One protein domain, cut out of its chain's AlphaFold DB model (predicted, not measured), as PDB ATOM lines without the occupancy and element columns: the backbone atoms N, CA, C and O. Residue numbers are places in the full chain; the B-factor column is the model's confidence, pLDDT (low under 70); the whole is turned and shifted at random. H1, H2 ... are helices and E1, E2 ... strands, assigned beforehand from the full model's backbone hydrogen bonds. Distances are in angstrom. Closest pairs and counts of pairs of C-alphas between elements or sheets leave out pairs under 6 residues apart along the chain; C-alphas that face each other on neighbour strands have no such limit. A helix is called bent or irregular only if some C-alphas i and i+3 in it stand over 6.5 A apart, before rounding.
ATOM      1  N   THR A   2      -4.523 -12.000 -15.905       94.19
ATOM      2  CA  THR A   2      -3.679 -13.222 -15.878       94.19
ATOM      3  C   THR A   2      -4.528 -14.464 -16.107       94.19
ATOM      4  O   THR A   2      -5.745 -14.382 -16.003       94.19
ATOM      5  N   TYR A   3      -3.915 -15.613 -16.364       95.25
ATOM      6  CA  TYR A   3      -4.622 -16.869 -16.611       95.25
ATOM      7  C   TYR A   3      -4.498 -17.834 -15.429       95.25
ATOM      8  O   TYR A   3      -3.598 -17.711 -14.591       95.25
ATOM      9  N   GLY A   4      -5.435 -18.771 -15.322       96.00
ATOM     10  CA  GLY A   4      -5.353 -19.920 -14.424       96.00
ATOM     11  C   GLY A   4      -5.033 -21.212 -15.173       96.00
ATOM     12  O   GLY A   4      -5.279 -21.327 -16.370       96.00
ATOM     13  N   LYS A   5      -4.562 -22.233 -14.445       97.06
ATOM     14  CA  LYS A   5      -4.378 -23.594 -14.991       97.06
ATOM     15  C   LYS A   5      -5.690 -24.216 -15.513       97.06
ATOM     16  O   LYS A   5      -5.641 -25.150 -16.299       97.06
ATOM     17  N   ASN A   6      -6.842 -23.675 -15.106       97.06
ATOM     18  CA  ASN A   6      -8.190 -24.029 -15.568       97.06
ATOM     19  C   ASN A   6      -8.657 -23.261 -16.822       97.06
ATOM     20  O   ASN A   6      -9.827 -23.357 -17.175       97.06
ATOM     21  N   ASN A   7      -7.771 -22.507 -17.481       95.56
ATOM     22  CA  ASN A   7      -8.028 -21.744 -18.713       95.56
ATOM     23  C   ASN A   7      -8.903 -20.491 -18.558       95.56
ATOM     24  O   ASN A   7      -9.195 -19.832 -19.550       95.56
ATOM     25  N   PHE A   8      -9.279 -20.114 -17.334       96.50
ATOM     26  CA  PHE A   8      -9.996 -18.863 -17.100       96.50
ATOM     27  C   PHE A   8      -9.055 -17.660 -17.016       96.50
ATOM     28  O   PHE A   8      -7.916 -17.764 -16.544       96.50
ATOM     29  N   VAL A   9      -9.574 -16.497 -17.414       95.56
ATOM     30  CA  VAL A   9      -8.964 -15.189 -17.155       95.56
ATOM     31  C   VAL A   9      -9.271 -14.763 -15.721       95.56
ATOM     32  O   VAL A   9     -10.367 -14.978 -15.216       95.56
ATOM     33  N   TYR A  10      -8.294 -14.145 -15.066       95.69
ATOM     34  CA  TYR A  10      -8.367 -13.645 -13.703       95.69
ATOM     35  C   TYR A  10      -8.010 -12.159 -13.635       95.69
ATOM     36  O   TYR A  10      -6.985 -11.710 -14.170       95.69
ATOM     37  N   THR A  11      -8.810 -11.423 -12.870       94.19
ATOM     38  CA  THR A  11      -8.518 -10.065 -12.397       94.19
ATOM     39  C   THR A  11      -8.113 -10.085 -10.923       94.19
ATOM     40  O   THR A  11      -8.358 -11.057 -10.206       94.19
ATOM     41  N   LYS A  12      -7.471  -9.006 -10.460       90.00
ATOM     42  CA  LYS A  12      -7.060  -8.862  -9.054       90.00
ATOM     43  C   LYS A  12      -8.264  -8.769  -8.109       90.00
ATOM     44  O   LYS A  12      -8.203  -9.281  -6.997       90.00
ATOM     45  N   GLU A  13      -9.334  -8.119  -8.552       91.31
ATOM     46  CA  GLU A  13     -10.481  -7.765  -7.708       91.31
ATOM     47  C   GLU A  13     -11.575  -8.834  -7.718       91.31
ATOM     48  O   GLU A  13     -12.098  -9.176  -6.658       91.31
ATOM     49  N   ASN A  14     -11.872  -9.400  -8.895       94.12
ATOM     50  CA  ASN A  14     -13.035 -10.268  -9.111       94.12
ATOM     51  C   ASN A  14     -12.664 -11.732  -9.380       94.12
ATOM     52  O   ASN A  14     -13.532 -12.564  -9.648       94.12
ATOM     53  N   GLY A  15     -11.375 -12.080  -9.296       95.50
ATOM     54  CA  GLY A  15     -10.916 -13.421  -9.642       95.50
ATOM     55  C   GLY A  15     -11.301 -13.750 -11.085       95.50
ATOM     56  O   GLY A  15     -11.117 -12.906 -11.966       95.50
ATOM     57  N   SER A  16     -11.836 -14.951 -11.319       96.75
ATOM     58  CA  SER A  16     -12.332 -15.368 -12.638       96.75
ATOM     59  C   SER A  16     -13.820 -15.120 -12.885       96.75
ATOM     60  O   SER A  16     -14.323 -15.489 -13.940       96.75
ATOM     61  N   PHE A  17     -14.540 -14.512 -11.940       94.88
ATOM     62  CA  PHE A  17     -15.965 -14.204 -12.095       94.88
ATOM     63  C   PHE A  17     -16.142 -12.869 -12.824       94.88
ATOM     64  O   PHE A  17     -16.542 -11.864 -12.241       94.88
ATOM     65  N   ILE A  18     -15.761 -12.856 -14.098       93.75
ATOM     66  CA  ILE A  18     -15.809 -11.693 -14.988       93.75
ATOM     67  C   ILE A  18     -16.468 -12.084 -16.309       93.75
ATOM     68  O   ILE A  18     -16.377 -13.235 -16.735       93.75
ATOM     69  N   ILE A  19     -17.084 -11.114 -16.980       92.44
ATOM     70  CA  ILE A  19     -17.580 -11.267 -18.349       92.44
ATOM     71  C   ILE A  19     -16.601 -10.550 -19.274       92.44
ATOM     72  O   ILE A  19     -16.226  -9.404 -19.020       92.44
ATOM     73  N   LEU A  20     -16.168 -11.237 -20.328       92.06
ATOM     74  CA  LEU A  20     -15.318 -10.661 -21.363       92.06
ATOM     75  C   LEU A  20     -16.203 -10.184 -22.511       92.06
ATOM     76  O   LEU A  20     -16.966 -10.970 -23.066       92.06
ATOM     77  N   ASN A  21     -16.076  -8.909 -22.865       93.25
ATOM     78  CA  ASN A  21     -16.730  -8.316 -24.026       93.25
ATOM     79  C   ASN A  21     -15.661  -7.846 -25.008       93.25
ATOM     80  O   ASN A  21     -14.608  -7.351 -24.600       93.25
ATOM     81  N   THR A  22     -15.940  -7.982 -26.298       93.00
ATOM     82  CA  THR A  22     -15.057  -7.517 -27.368       93.00
ATOM     83  C   THR A  22     -15.864  -6.645 -28.311       93.00
ATOM     84  O   THR A  22     -16.968  -7.015 -28.707       93.00
ATOM     85  N   PHE A  23     -15.309  -5.488 -28.660       93.88
ATOM     86  CA  PHE A  23     -15.919  -4.528 -29.568       93.88
ATOM     87  C   PHE A  23     -15.022  -4.386 -30.791       93.88
ATOM     88  O   PHE A  23     -13.819  -4.166 -30.651       93.88
ATOM     89  N   LEU A  24     -15.605  -4.533 -31.979       95.44
ATOM     90  CA  LEU A  24     -14.933  -4.193 -33.225       95.44
ATOM     91  C   LEU A  24     -15.126  -2.695 -33.464       95.44
ATOM     92  O   LEU A  24     -16.263  -2.228 -33.514       95.44
ATOM     93  N   VAL A  25     -14.023  -1.964 -33.580       95.69
ATOM     94  CA  VAL A  25     -14.005  -0.517 -33.823       95.69
ATOM     95  C   VAL A  25     -13.168  -0.216 -35.062       95.69
ATOM     96  O   VAL A  25     -12.273  -0.986 -35.407       95.69
ATOM     97  N   ASP A  26     -13.476   0.890 -35.729       97.19
ATOM     98  CA  ASP A  26     -12.735   1.433 -36.875       97.19
ATOM     99  C   ASP A  26     -11.751   2.548 -36.478       97.19
ATOM    100  O   ASP A  26     -10.989   3.034 -37.312       97.19
ATOM    101  N   ALA A  27     -11.746   2.939 -35.201       96.50
ATOM    102  CA  ALA A  27     -10.800   3.887 -34.634       96.50
ATOM    103  C   ALA A  27      -9.478   3.205 -34.243       96.50
ATOM    104  O   ALA A  27      -9.480   2.146 -33.612       96.50
ATOM    105  N   GLU A  28      -8.356   3.859 -34.549       95.62
ATOM    106  CA  GLU A  28      -7.040   3.484 -34.021       95.62
ATOM    107  C   GLU A  28      -7.006   3.750 -32.507       95.62
ATOM    108  O   GLU A  28      -7.355   4.846 -32.057       95.62
ATOM    109  N   LEU A  29      -6.594   2.757 -31.718       94.75
ATOM    110  CA  LEU A  29      -6.495   2.854 -30.261       94.75
ATOM    111  C   LEU A  29      -5.054   2.615 -29.805       94.75
ATOM    112  O   LEU A  29      -4.323   1.829 -30.402       94.75
ATOM    113  N   GLU A  30      -4.659   3.245 -28.700       95.31
ATOM    114  CA  GLU A  30      -3.414   2.887 -28.024       95.31
ATOM    115  C   GLU A  30      -3.566   1.511 -27.363       95.31
ATOM    116  O   GLU A  30      -4.402   1.313 -26.480       95.31
ATOM    117  N   TYR A  31      -2.760   0.548 -27.810       91.44
ATOM    118  CA  TYR A  31      -2.786  -0.818 -27.296       91.44
ATOM    119  C   TYR A  31      -2.111  -0.917 -25.930       91.44
ATOM    120  O   TYR A  31      -1.063  -0.319 -25.676       91.44
ATOM    121  N   ASP A  32      -2.677  -1.753 -25.066       90.94
ATOM    122  CA  ASP A  32      -2.008  -2.197 -23.855       90.94
ATOM    123  C   ASP A  32      -0.994  -3.320 -24.146       90.94
ATOM    124  O   ASP A  32      -0.925  -3.900 -25.231       90.94
ATOM    125  N   ALA A  33      -0.153  -3.626 -23.154       89.00
ATOM    126  CA  ALA A  33       0.787  -4.733 -23.259       89.00
ATOM    127  C   ALA A  33       0.075  -6.073 -22.979       89.00
ATOM    128  O   ALA A  33      -0.545  -6.231 -21.916       89.00
ATOM    129  N   PRO A  34       0.210  -7.086 -23.855       85.75
ATOM    130  CA  PRO A  34      -0.418  -8.378 -23.634       85.75
ATOM    131  C   PRO A  34       0.157  -9.034 -22.378       85.75
ATOM    132  O   PRO A  34       1.366  -9.075 -22.157       85.75
ATOM    133  N   THR A  35      -0.716  -9.610 -21.553       82.75
ATOM    134  CA  THR A  35      -0.294 -10.420 -20.408       82.75
ATOM    135  C   THR A  35      -0.708 -11.868 -20.630       82.75
ATOM    136  O   THR A  35      -1.898 -12.157 -20.650       82.75
ATOM    137  N   ILE A  36       0.258 -12.786 -20.746       82.56
ATOM    138  CA  ILE A  36       0.026 -14.237 -20.926       82.56
ATOM    139  C   ILE A  36       0.620 -15.025 -19.745       82.56
ATOM    140  O   ILE A  36       1.183 -16.106 -19.883       82.56
ATOM    141  N   THR A  37       0.555 -14.456 -18.541       91.25
ATOM    142  CA  THR A  37       1.124 -15.092 -17.348       91.25
ATOM    143  C   THR A  37       0.089 -15.957 -16.636       91.25
ATOM    144  O   THR A  37      -1.077 -15.581 -16.492       91.25
ATOM    145  N   CYS A  38       0.531 -17.116 -16.146       92.31
ATOM    146  CA  CYS A  38      -0.248 -18.003 -15.284       92.31
ATOM    147  C   CYS A  38       0.419 -18.084 -13.900       92.31
ATOM    148  O   CYS A  38       1.152 -19.035 -13.628       92.31
ATOM    149  N   PRO A  39       0.181 -17.113 -12.997       93.19
ATOM    150  CA  PRO A  39       0.839 -17.032 -11.688       93.19
ATOM    151  C   PRO A  39       0.234 -18.008 -10.660       93.19
ATOM    152  O   PRO A  39       0.154 -17.717  -9.468       93.19
ATOM    153  N   CYS A  40      -0.269 -19.159 -11.112       95.44
ATOM    154  CA  CYS A  40      -0.669 -20.234 -10.212       95.44
ATOM    155  C   CYS A  40       0.580 -20.802  -9.519       95.44
ATOM    156  O   CYS A  40       1.602 -20.957 -10.189       95.44
ATOM    157  N   PRO A  41       0.505 -21.185  -8.228       93.75
ATOM    158  CA  PRO A  41       1.614 -21.875  -7.581       93.75
ATOM    159  C   PRO A  41       2.047 -23.110  -8.396       93.75
ATOM    160  O   PRO A  41       1.162 -23.805  -8.928       93.75
ATOM    161  N   PRO A  42       3.362 -23.398  -8.501       91.81
ATOM    162  CA  PRO A  42       3.879 -24.522  -9.287       91.81
ATOM    163  C   PRO A  42       3.174 -25.848  -8.977       91.81
ATOM    164  O   PRO A  42       2.614 -26.455  -9.887       91.81
ATOM    165  N   GLU A  43       3.024 -26.179  -7.694       94.88
ATOM    166  CA  GLU A  43       2.397 -27.424  -7.216       94.88
ATOM    167  C   GLU A  43       0.860 -27.392  -7.167       94.88
ATOM    168  O   GLU A  43       0.208 -28.360  -6.790       94.88
ATOM    169  N   CYS A  44       0.219 -26.272  -7.513       97.25
ATOM    170  CA  CYS A  44      -1.240 -26.196  -7.454       97.25
ATOM    171  C   CYS A  44      -1.882 -26.971  -8.614       97.25
ATOM    172  O   CYS A  44      -1.693 -26.613  -9.779       97.25
ATOM    173  N   HIS A  45      -2.697 -27.970  -8.281       96.44
ATOM    174  CA  HIS A  45      -3.430 -28.826  -9.219       96.44
ATOM    175  C   HIS A  45      -4.935 -28.948  -8.906       96.44
ATOM    176  O   HIS A  45      -5.673 -29.570  -9.659       96.44
ATOM    177  N   ARG A  46      -5.439 -28.202  -7.907       98.06
ATOM    178  CA  ARG A  46      -6.826 -28.292  -7.397       98.06
ATOM    179  C   ARG A  46      -7.917 -28.299  -8.474       98.06
ATOM    180  O   ARG A  46      -8.879 -29.041  -8.355       98.06
ATOM    181  N   CYS A  47      -7.813 -27.443  -9.494       98.06
ATOM    182  CA  CYS A  47      -8.811 -27.386 -10.568       98.06
ATOM    183  C   CYS A  47      -8.768 -28.601 -11.499       98.06
ATOM    184  O   CYS A  47      -9.807 -28.971 -12.037       98.06
ATOM    185  N   ILE A  48      -7.580 -29.174 -11.699       97.88
ATOM    186  CA  ILE A  48      -7.351 -30.365 -12.517       97.88
ATOM    187  C   ILE A  48      -7.906 -31.577 -11.771       97.88
ATOM    188  O   ILE A  48      -8.751 -32.281 -12.314       97.88
ATOM    189  N   ASP A  49      -7.519 -31.750 -10.503       97.94
ATOM    190  CA  ASP A  49      -7.939 -32.906  -9.700       97.94
ATOM    191  C   ASP A  49      -9.448 -32.913  -9.438       97.94
ATOM    192  O   ASP A  49     -10.074 -33.965  -9.421       97.94
ATOM    193  N   ALA A  50     -10.051 -31.735  -9.244       98.12
ATOM    194  CA  ALA A  50     -11.481 -31.626  -8.976       98.12
ATOM    195  C   ALA A  50     -12.361 -31.765 -10.228       98.12
ATOM    196  O   ALA A  50     -13.581 -31.769 -10.095       98.12
ATOM    197  N   CYS A  51     -11.795 -31.801 -11.441       98.19
ATOM    198  CA  CYS A  51     -12.581 -31.901 -12.667       98.19
ATOM    199  C   CYS A  51     -13.156 -33.324 -12.810       98.19
ATOM    200  O   CYS A  51     -12.376 -34.232 -13.095       98.19
ATOM    201  N   PRO A  52     -14.484 -33.540 -12.687       97.81
ATOM    202  CA  PRO A  52     -15.034 -34.896 -12.544       97.81
ATOM    203  C   PRO A  52     -14.768 -35.807 -13.744       97.81
ATOM    204  O   PRO A  52     -14.533 -36.995 -13.589       97.81
ATOM    205  N   ASN A  53     -14.763 -35.219 -14.940       98.00
ATOM    206  CA  ASN A  53     -14.540 -35.918 -16.204       98.00
ATOM    207  C   ASN A  53     -13.124 -35.693 -16.759       98.00
ATOM    208  O   ASN A  53     -12.888 -35.897 -17.947       98.00
ATOM    209  N   HIS A  54     -12.198 -35.193 -15.932       97.50
ATOM    210  CA  HIS A  54     -10.795 -34.961 -16.295       97.50
ATOM    211  C   HIS A  54     -10.602 -34.146 -17.589       97.50
ATOM    212  O   HIS A  54      -9.674 -34.362 -18.365       97.50
ATOM    213  N   ALA A  55     -11.480 -33.163 -17.818       98.19
ATOM    214  CA  ALA A  55     -11.453 -32.338 -19.022       98.19
ATOM    215  C   ALA A  55     -10.230 -31.408 -19.089       98.19
ATOM    216  O   ALA A  55      -9.856 -30.969 -20.174       98.19
ATOM    217  N   ILE A  56      -9.604 -31.073 -17.957       98.00
ATOM    218  CA  ILE A  56      -8.388 -30.248 -17.924       98.00
ATOM    219  C   ILE A  56      -7.177 -31.183 -17.968       98.00
ATOM    220  O   ILE A  56      -6.800 -31.758 -16.954       98.00
ATOM    221  N   LEU A  57      -6.566 -31.321 -19.147       96.56
ATOM    222  CA  LEU A  57      -5.464 -32.260 -19.391       96.56
ATOM    223  C   LEU A  57      -4.129 -31.765 -18.817       96.56
ATOM    224  O   LEU A  57      -3.284 -32.551 -18.405       96.56
ATOM    225  N   ALA A  58      -3.919 -30.449 -18.855       94.38
ATOM    226  CA  ALA A  58      -2.739 -29.763 -18.342       94.38
ATOM    227  C   ALA A  58      -3.049 -28.258 -18.211       94.38
ATOM    228  O   ALA A  58      -4.055 -27.796 -18.760       94.38
ATOM    229  N   PRO A  59      -2.193 -27.454 -17.553       92.69
ATOM    230  CA  PRO A  59      -2.290 -25.996 -17.614       92.69
ATOM    231  C   PRO A  59      -2.434 -25.486 -19.054       92.69
ATOM    232  O   PRO A  59      -1.600 -25.798 -19.903       92.69
ATOM    233  N   GLY A  60      -3.482 -24.711 -19.343       90.12
ATOM    234  CA  GLY A  60      -3.708 -24.180 -20.694       90.12
ATOM    235  C   GLY A  60      -4.343 -25.176 -21.677       90.12
ATOM    236  O   GLY A  60      -4.505 -24.843 -22.849       90.12
ATOM    237  N   ARG A  61      -4.665 -26.408 -21.252       95.31
ATOM    238  CA  ARG A  61      -5.140 -27.490 -22.128       95.31
ATOM    239  C   ARG A  61      -6.443 -28.093 -21.614       95.31
ATOM    240  O   ARG A  61      -6.454 -28.836 -20.636       95.31
ATOM    241  N   LEU A  62      -7.537 -27.793 -22.311       96.69
ATOM    242  CA  LEU A  62      -8.857 -28.386 -22.093       96.69
ATOM    243  C   LEU A  62      -9.176 -29.363 -23.226       96.69
ATOM    244  O   LEU A  62      -8.954 -29.035 -24.389       96.69
ATOM    245  N   HIS A  63      -9.761 -30.512 -22.901       97.62
ATOM    246  CA  HIS A  63     -10.485 -31.353 -23.842       97.62
ATOM    247  C   HIS A  63     -11.987 -31.039 -23.737       97.62
ATOM    248  O   HIS A  63     -12.639 -31.486 -22.788       97.62
ATOM    249  N   PRO A  64     -12.563 -30.242 -24.662       96.06
ATOM    250  CA  PRO A  64     -13.920 -29.728 -24.497       96.06
ATOM    251  C   PRO A  64     -14.974 -30.827 -24.414       96.06
ATOM    252  O   PRO A  64     -15.898 -30.692 -23.627       96.06
ATOM    253  N   GLN A  65     -14.822 -31.933 -25.145       96.62
ATOM    254  CA  GLN A  65     -15.830 -32.996 -25.197       96.62
ATOM    255  C   GLN A  65     -16.039 -33.710 -23.853       96.62
ATOM    256  O   GLN A  65     -17.141 -34.183 -23.601       96.62
ATOM    257  N   SER A  66     -15.045 -33.700 -22.957       97.75
ATOM    258  CA  SER A  66     -15.191 -34.201 -21.581       97.75
ATOM    259  C   SER A  66     -15.680 -33.133 -20.596       97.75
ATOM    260  O   SER A  66     -15.995 -33.441 -19.449       97.75
ATOM    261  N   CYS A  67     -15.740 -31.859 -20.992       98.25
ATOM    262  CA  CYS A  67     -16.178 -30.785 -20.107       98.25
ATOM    263  C   CYS A  67     -17.693 -30.865 -19.858       98.25
ATOM    264  O   CYS A  67     -18.491 -31.000 -20.787       98.25
ATOM    265  N   ILE A  68     -18.104 -30.712 -18.596       97.88
ATOM    266  CA  ILE A  68     -19.521 -30.713 -18.198       97.88
ATOM    267  C   ILE A  68     -20.278 -29.570 -18.882       97.88
ATOM    268  O   ILE A  68     -21.361 -29.798 -19.415       97.88
ATOM    269  N   LEU A  69     -19.687 -28.368 -18.948       95.56
ATOM    270  CA  LEU A  69     -20.291 -27.234 -19.653       95.56
ATOM    271  C   LEU A  69     -20.509 -27.556 -21.131       95.56
ATOM    272  O   LEU A  69     -21.580 -27.299 -21.664       95.56
ATOM    273  N   TYR A  70     -19.526 -28.161 -21.799       96.19
ATOM    274  CA  TYR A  70     -19.701 -28.562 -23.195       96.19
ATOM    275  C   TYR A  70     -20.830 -29.586 -23.334       96.19
ATOM    276  O   TYR A  70     -21.683 -29.441 -24.205       96.19
ATOM    277  N   SER A  71     -20.869 -30.584 -22.449       96.62
ATOM    278  CA  SER A  71     -21.903 -31.621 -22.452       96.62
ATOM    279  C   SER A  71     -23.302 -31.024 -22.305       96.62
ATOM    280  O   SER A  71     -24.187 -31.367 -23.083       96.62
ATOM    281  N   ASN A  72     -23.500 -30.105 -21.355       93.31
ATOM    282  CA  ASN A  72     -24.825 -29.575 -21.045       93.31
ATOM    283  C   ASN A  72     -25.261 -28.380 -21.916       93.31
ATOM    284  O   ASN A  72     -26.463 -28.232 -22.126       93.31
ATOM    285  N   HIS A  73     -24.333 -27.590 -22.475       91.00
ATOM    286  CA  HIS A  73     -24.652 -26.423 -23.319       91.00
ATOM    287  C   HIS A  73     -24.422 -26.606 -24.817       91.00
ATOM    288  O   HIS A  73     -25.176 -26.058 -25.619       91.00
ATOM    289  N   VAL A  74     -23.336 -27.273 -25.212       92.81
ATOM    290  CA  VAL A  74     -22.843 -27.236 -26.602       92.81
ATOM    291  C   VAL A  74     -23.188 -28.519 -27.347       92.81
ATOM    292  O   VAL A  74     -23.588 -28.473 -28.511       92.81
ATOM    293  N   ASN A  75     -23.056 -29.671 -26.687       95.00
ATOM    294  CA  ASN A  75     -23.408 -30.956 -27.267       95.00
ATOM    295  C   ASN A  75     -24.926 -31.045 -27.475       95.00
ATOM    296  O   ASN A  75     -25.685 -31.088 -26.508       95.00
ATOM    297  N   LYS A  76     -25.352 -31.141 -28.737       95.31
ATOM    298  CA  LYS A  76     -26.762 -31.300 -29.129       95.31
ATOM    299  C   LYS A  76     -27.217 -32.761 -29.239       95.31
ATOM    300  O   LYS A  76     -28.386 -33.020 -29.487       95.31
ATOM    301  N   GLY A  77     -26.290 -33.708 -29.114       96.12
ATOM    302  CA  GLY A  77     -26.543 -35.136 -29.275       96.12
ATOM    303  C   GLY A  77     -26.641 -35.891 -27.953       96.12
ATOM    304  O   GLY A  77     -26.868 -35.325 -26.880       96.12
ATOM    305  N   VAL A  78     -26.434 -37.202 -28.046       97.69
ATOM    306  CA  VAL A  78     -26.289 -38.086 -26.888       97.69
ATOM    307  C   VAL A  78     -25.010 -37.727 -26.121       97.69
ATOM    308  O   VAL A  78     -23.972 -37.432 -26.717       97.69
ATOM    309  N   ILE A  79     -25.087 -37.731 -24.789       98.19
ATOM    310  CA  ILE A  79     -23.907 -37.592 -23.926       98.19
ATOM    311  C   ILE A  79     -23.306 -38.994 -23.719       98.19
ATOM    312  O   ILE A  79     -24.051 -39.893 -23.309       98.19
ATOM    313  N   PRO A  80     -22.003 -39.205 -23.989       98.06
ATOM    314  CA  PRO A  80     -21.329 -40.485 -23.759       98.06
ATOM    315  C   PRO A  80     -21.541 -41.012 -22.336       98.06
ATOM    316  O   PRO A  80     -21.563 -40.230 -21.383       98.06
ATOM    317  N   LEU A  81     -21.735 -42.326 -22.194       98.12
ATOM    318  CA  LEU A  81     -22.121 -42.968 -20.930       98.12
ATOM    319  C   LEU A  81     -21.111 -42.689 -19.811       98.12
ATOM    320  O   LEU A  81     -21.504 -42.371 -18.692       98.12
ATOM    321  N   GLU A  82     -19.824 -42.734 -20.141       97.75
ATOM    322  CA  GLU A  82     -18.693 -42.510 -19.245       97.75
ATOM    323  C   GLU A  82     -18.633 -41.090 -18.663       97.75
ATOM    324  O   GLU A  82     -18.005 -40.878 -17.630       97.75
ATOM    325  N   LEU A  83     -19.302 -40.116 -19.291       98.25
ATOM    326  CA  LEU A  83     -19.335 -38.735 -18.809       98.25
ATOM    327  C   LEU A  83     -20.530 -38.454 -17.894       98.25
ATOM    328  O   LEU A  83     -20.477 -37.495 -17.122       98.25
ATOM    329  N   ARG A  84     -21.614 -39.240 -17.996       98.38
ATOM    330  CA  ARG A  84     -22.919 -38.920 -17.384       98.38
ATOM    331  C   ARG A  84     -22.860 -38.834 -15.868       98.38
ATOM    332  O   ARG A  84     -23.499 -37.957 -15.299       98.38
ATOM    333  N   GLU A  85     -22.081 -39.689 -15.219       97.81
ATOM    334  CA  GLU A  85     -21.942 -39.649 -13.760       97.81
ATOM    335  C   GLU A  85     -21.246 -38.368 -13.293       97.81
ATOM    336  O   GLU A  85     -21.718 -37.700 -12.372       97.81
ATOM    337  N   GLY A  86     -20.171 -37.966 -13.976       97.69
ATOM    338  CA  GLY A  86     -19.419 -36.767 -13.620       97.69
ATOM    339  C   GLY A  86     -20.189 -35.463 -13.834       97.69
ATOM    340  O   GLY A  86     -19.813 -34.448 -13.253       97.69
ATOM    341  N   LEU A  87     -21.292 -35.471 -14.598       98.00
ATOM    342  CA  LEU A  87     -22.205 -34.323 -14.678       98.00
ATOM    343  C   LEU A  87     -22.879 -34.022 -13.329       98.00
ATOM    344  O   LEU A  87     -23.275 -32.877 -13.105       98.00
ATOM    345  N   GLY A  88     -23.027 -35.012 -12.439       97.50
ATOM    346  CA  GLY A  88     -23.771 -34.855 -11.190       97.50
ATOM    347  C   GLY A  88     -25.167 -34.286 -11.452       97.50
ATOM    348  O   GLY A  88     -25.869 -34.735 -12.357       97.50
ATOM    349  N   THR A  89     -25.550 -33.254 -10.702       96.44
ATOM    350  CA  THR A  89     -26.816 -32.525 -10.887       96.44
ATOM    351  C   THR A  89     -26.664 -31.233 -11.705       96.44
ATOM    352  O   THR A  89     -27.572 -30.401 -11.743       96.44
ATOM    353  N   CYS A  90     -25.525 -31.032 -12.383       94.94
ATOM    354  CA  CYS A  90     -25.260 -29.831 -13.177       94.94
ATOM    355  C   CYS A  90     -26.014 -29.854 -14.513       94.94
ATOM    356  O   CYS A  90     -25.503 -30.330 -15.530       94.94
ATOM    357  N   ILE A  91     -27.206 -29.253 -14.543       94.25
ATOM    358  CA  ILE A  91     -28.004 -29.171 -15.775       94.25
ATOM    359  C   ILE A  91     -27.625 -28.003 -16.703       94.25
ATOM    360  O   ILE A  91     -28.043 -27.986 -17.860       94.25
ATOM    361  N   HIS A  92     -26.862 -27.027 -16.201       91.75
ATOM    362  CA  HIS A  92     -26.520 -25.792 -16.908       91.75
ATOM    363  C   HIS A  92     -25.167 -25.246 -16.427       91.75
ATOM    364  O   HIS A  92     -25.056 -24.682 -15.341       91.75
ATOM    365  N   GLY A  93     -24.125 -25.398 -17.248       93.00
ATOM    366  CA  GLY A  93     -22.771 -24.939 -16.938       93.00
ATOM    367  C   GLY A  93     -22.069 -25.823 -15.905       93.00
ATOM    368  O   GLY A  93     -22.564 -26.891 -15.544       93.00
ATOM    369  N   CYS A  94     -20.873 -25.416 -15.483       95.56
ATOM    370  CA  CYS A  94     -20.119 -26.059 -14.408       95.56
ATOM    371  C   CYS A  94     -19.053 -25.101 -13.877       95.56
ATOM    372  O   CYS A  94     -18.163 -24.699 -14.624       95.56
ATOM    373  N   ASP A  95     -19.098 -24.821 -12.575       96.00
ATOM    374  CA  ASP A  95     -18.161 -23.899 -11.926       96.00
ATOM    375  C   ASP A  95     -17.097 -24.608 -11.083       96.00
ATOM    376  O   ASP A  95     -16.268 -23.949 -10.460       96.00
ATOM    377  N   ILE A  96     -17.073 -25.946 -11.044       97.81
ATOM    378  CA  ILE A  96     -16.236 -26.725 -10.110       97.81
ATOM    379  C   ILE A  96     -14.772 -26.262 -10.140       97.81
ATOM    380  O   ILE A  96     -14.197 -25.937  -9.099       97.81
ATOM    381  N   CYS A  97     -14.181 -26.137 -11.333       98.06
ATOM    382  CA  CYS A  97     -12.786 -25.722 -11.489       98.06
ATOM    383  C   CYS A  97     -12.513 -24.265 -11.055       98.06
ATOM    384  O   CYS A  97     -11.370 -23.922 -10.735       98.06
ATOM    385  N   GLN A  98     -13.536 -23.403 -11.023       97.69
ATOM    386  CA  GLN A  98     -13.463 -22.041 -10.494       97.69
ATOM    387  C   GLN A  98     -13.683 -22.017  -8.977       97.69
ATOM    388  O   GLN A  98     -12.955 -21.303  -8.284       97.69
ATOM    389  N   LEU A  99     -14.639 -22.800  -8.464       96.81
ATOM    390  CA  LEU A  99     -15.009 -22.862  -7.046       96.81
ATOM    391  C   LEU A  99     -13.868 -23.394  -6.174       96.81
ATOM    392  O   LEU A  99     -13.599 -22.854  -5.101       96.81
ATOM    393  N   VAL A 100     -13.129 -24.395  -6.657       97.56
ATOM    394  CA  VAL A 100     -11.960 -24.933  -5.940       97.56
ATOM    395  C   VAL A 100     -10.710 -24.058  -6.078       97.56
ATOM    396  O   VAL A 100      -9.694 -24.315  -5.427       97.56
ATOM    397  N   CYS A 101     -10.721 -23.018  -6.915       97.56
ATOM    398  CA  CYS A 101      -9.531 -22.208  -7.145       97.56
ATOM    399  C   CYS A 101      -9.227 -21.311  -5.924       97.56
ATOM    400  O   CYS A 101     -10.079 -20.508  -5.534       97.56
ATOM    401  N   PRO A 102      -8.011 -21.361  -5.335       95.81
ATOM    402  CA  PRO A 102      -7.637 -20.500  -4.205       95.81
ATOM    403  C   PRO A 102      -7.764 -19.004  -4.520       95.81
ATOM    404  O   PRO A 102      -8.130 -18.207  -3.662       95.81
ATOM    405  N   ARG A 103      -7.521 -18.633  -5.781       95.44
ATOM    406  CA  ARG A 103      -7.568 -17.246  -6.268       95.44
ATOM    407  C   ARG A 103      -8.985 -16.665  -6.287       95.44
ATOM    408  O   ARG A 103      -9.132 -15.451  -6.279       95.44
ATOM    409  N   ASN A 104     -10.006 -17.523  -6.273       96.31
ATOM    410  CA  ASN A 104     -11.411 -17.120  -6.211       96.31
ATOM    411  C   ASN A 104     -11.957 -17.066  -4.779       96.31
ATOM    412  O   ASN A 104     -13.017 -16.490  -4.557       96.31
ATOM    413  N   GLN A 105     -11.240 -17.607  -3.787       93.56
ATOM    414  CA  GLN A 105     -11.721 -17.665  -2.401       93.56
ATOM    415  C   GLN A 105     -12.042 -16.292  -1.794       93.56
ATOM    416  O   GLN A 105     -13.066 -16.188  -1.119       93.56
ATOM    417  N   PRO A 106     -11.253 -15.220  -2.022       92.69
ATOM    418  CA  PRO A 106     -11.614 -13.897  -1.516       92.69
ATOM    419  C   PRO A 106     -12.946 -13.382  -2.079       92.69
ATOM    420  O   PRO A 106     -13.709 -12.753  -1.351       92.69
ATOM    421  N   VAL A 107     -13.236 -13.667  -3.352       92.81
ATOM    422  CA  VAL A 107     -14.471 -13.248  -4.033       92.81
ATOM    423  C   VAL A 107     -15.653 -14.070  -3.532       92.81
ATOM    424  O   VAL A 107     -16.662 -13.505  -3.123       92.81
ATOM    425  N   LEU A 108     -15.495 -15.394  -3.455       91.56
ATOM    426  CA  LEU A 108     -16.525 -16.309  -2.954       91.56
ATOM    427  C   LEU A 108     -16.932 -15.992  -1.509       91.56
ATOM    428  O   LEU A 108     -18.115 -16.001  -1.190       91.56
ATOM    429  N   LYS A 109     -15.973 -15.637  -0.645       90.06
ATOM    430  CA  LYS A 109     -16.261 -15.221   0.739       90.06
ATOM    431  C   LYS A 109     -17.079 -13.929   0.815       90.06
ATOM    432  O   LYS A 109     -17.879 -13.774   1.731       90.06
ATOM    433  N   LYS A 110     -16.884 -13.002  -0.129       86.25
ATOM    434  CA  LYS A 110     -17.662 -11.754  -0.221       86.25
ATOM    435  C   LYS A 110     -19.047 -11.978  -0.830       86.25
ATOM    436  O   LYS A 110     -19.985 -11.283  -0.459       86.25
ATOM    437  N   ALA A 111     -19.185 -12.967  -1.712       78.06
ATOM    438  CA  ALA A 111     -20.437 -13.335  -2.373       78.06
ATOM    439  C   ALA A 111     -21.468 -14.014  -1.442       78.06
ATOM    440  O   ALA A 111     -22.478 -14.519  -1.913       78.06
ATOM    441  N   ALA A 112     -21.263 -13.999  -0.118       63.88
ATOM    442  CA  ALA A 112     -22.157 -14.604   0.875       63.88
ATOM    443  C   ALA A 112     -23.573 -13.988   0.932       63.88
ATOM    444  O   ALA A 112     -24.443 -14.499   1.639       63.88
ATOM    445  N   ARG A 113     -23.827 -12.890   0.208       67.25
ATOM    446  CA  ARG A 113     -25.170 -12.326   0.080       67.25
ATOM    447  C   ARG A 113     -25.970 -13.161  -0.914       67.25
ATOM    448  O   ARG A 113     -25.660 -13.187  -2.099       67.25
ATOM    449  N   LYS A 114     -27.031 -13.793  -0.418       70.75
ATOM    450  CA  LYS A 114     -28.021 -14.462  -1.259       70.75
ATOM    451  C   LYS A 114     -28.655 -13.463  -2.223       70.75
ATOM    452  O   LYS A 114     -29.058 -12.370  -1.816       70.75
TER     453      LYS A 114
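Overview. This is residues 2 to 114 of the 205 residues of a protein of bioreactor metagenome (UniProt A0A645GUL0). With little regular structure, this is a body of winding loops and short helices, H4 near its middle with H1 touching it; a long loop sticks out with residues 21 to 33, and residues 109 to 114 stick out too. The 113 printed residues, mostly helix in their 31 named-element residues, run H1, E1, H2, H3, H4, H5. They are only just loose, close to compact: radius of gyration of the C-alphas 16.3 A, spans 50 by 35 by 34 A.

Arrangement. H5, residues 102 to 110, is irregular, C-alphas 103 and 106 being 7.1 A apart; 3 of 5 O i to N i+4 pairs are within hydrogen-bond range. It only just touches H4, residues 96 to 99, only at the corner, with 3 pairs of C-alphas within 8 A, closest Gln 98 and Asn 104, 6.8 A. H4 touches H1, residues 46 to 49, closest C-alphas Cys 97 and Cys 47, 4.4 A. E1, residues 56 to 58, pairs with no named strand, but antiparallel with residues 61 to 62. H2, residues 68 to 74, and H3, residues 81 to 84, touch no helix.

Along the chain. H1 begins at C-alpha 46 (-6.826, -28.292, -7.397); H5, 13.9 A long, ends at C-alpha 110 (-17.662, -11.754, -0.221).

Size, cuts and confidence. The farthest C-alphas, Glu 28 and Leu 81, are 50.6 A apart. The printed part has no cut; H3 to H4 is a long link. Residues 112 to 113 have pLDDT under 70.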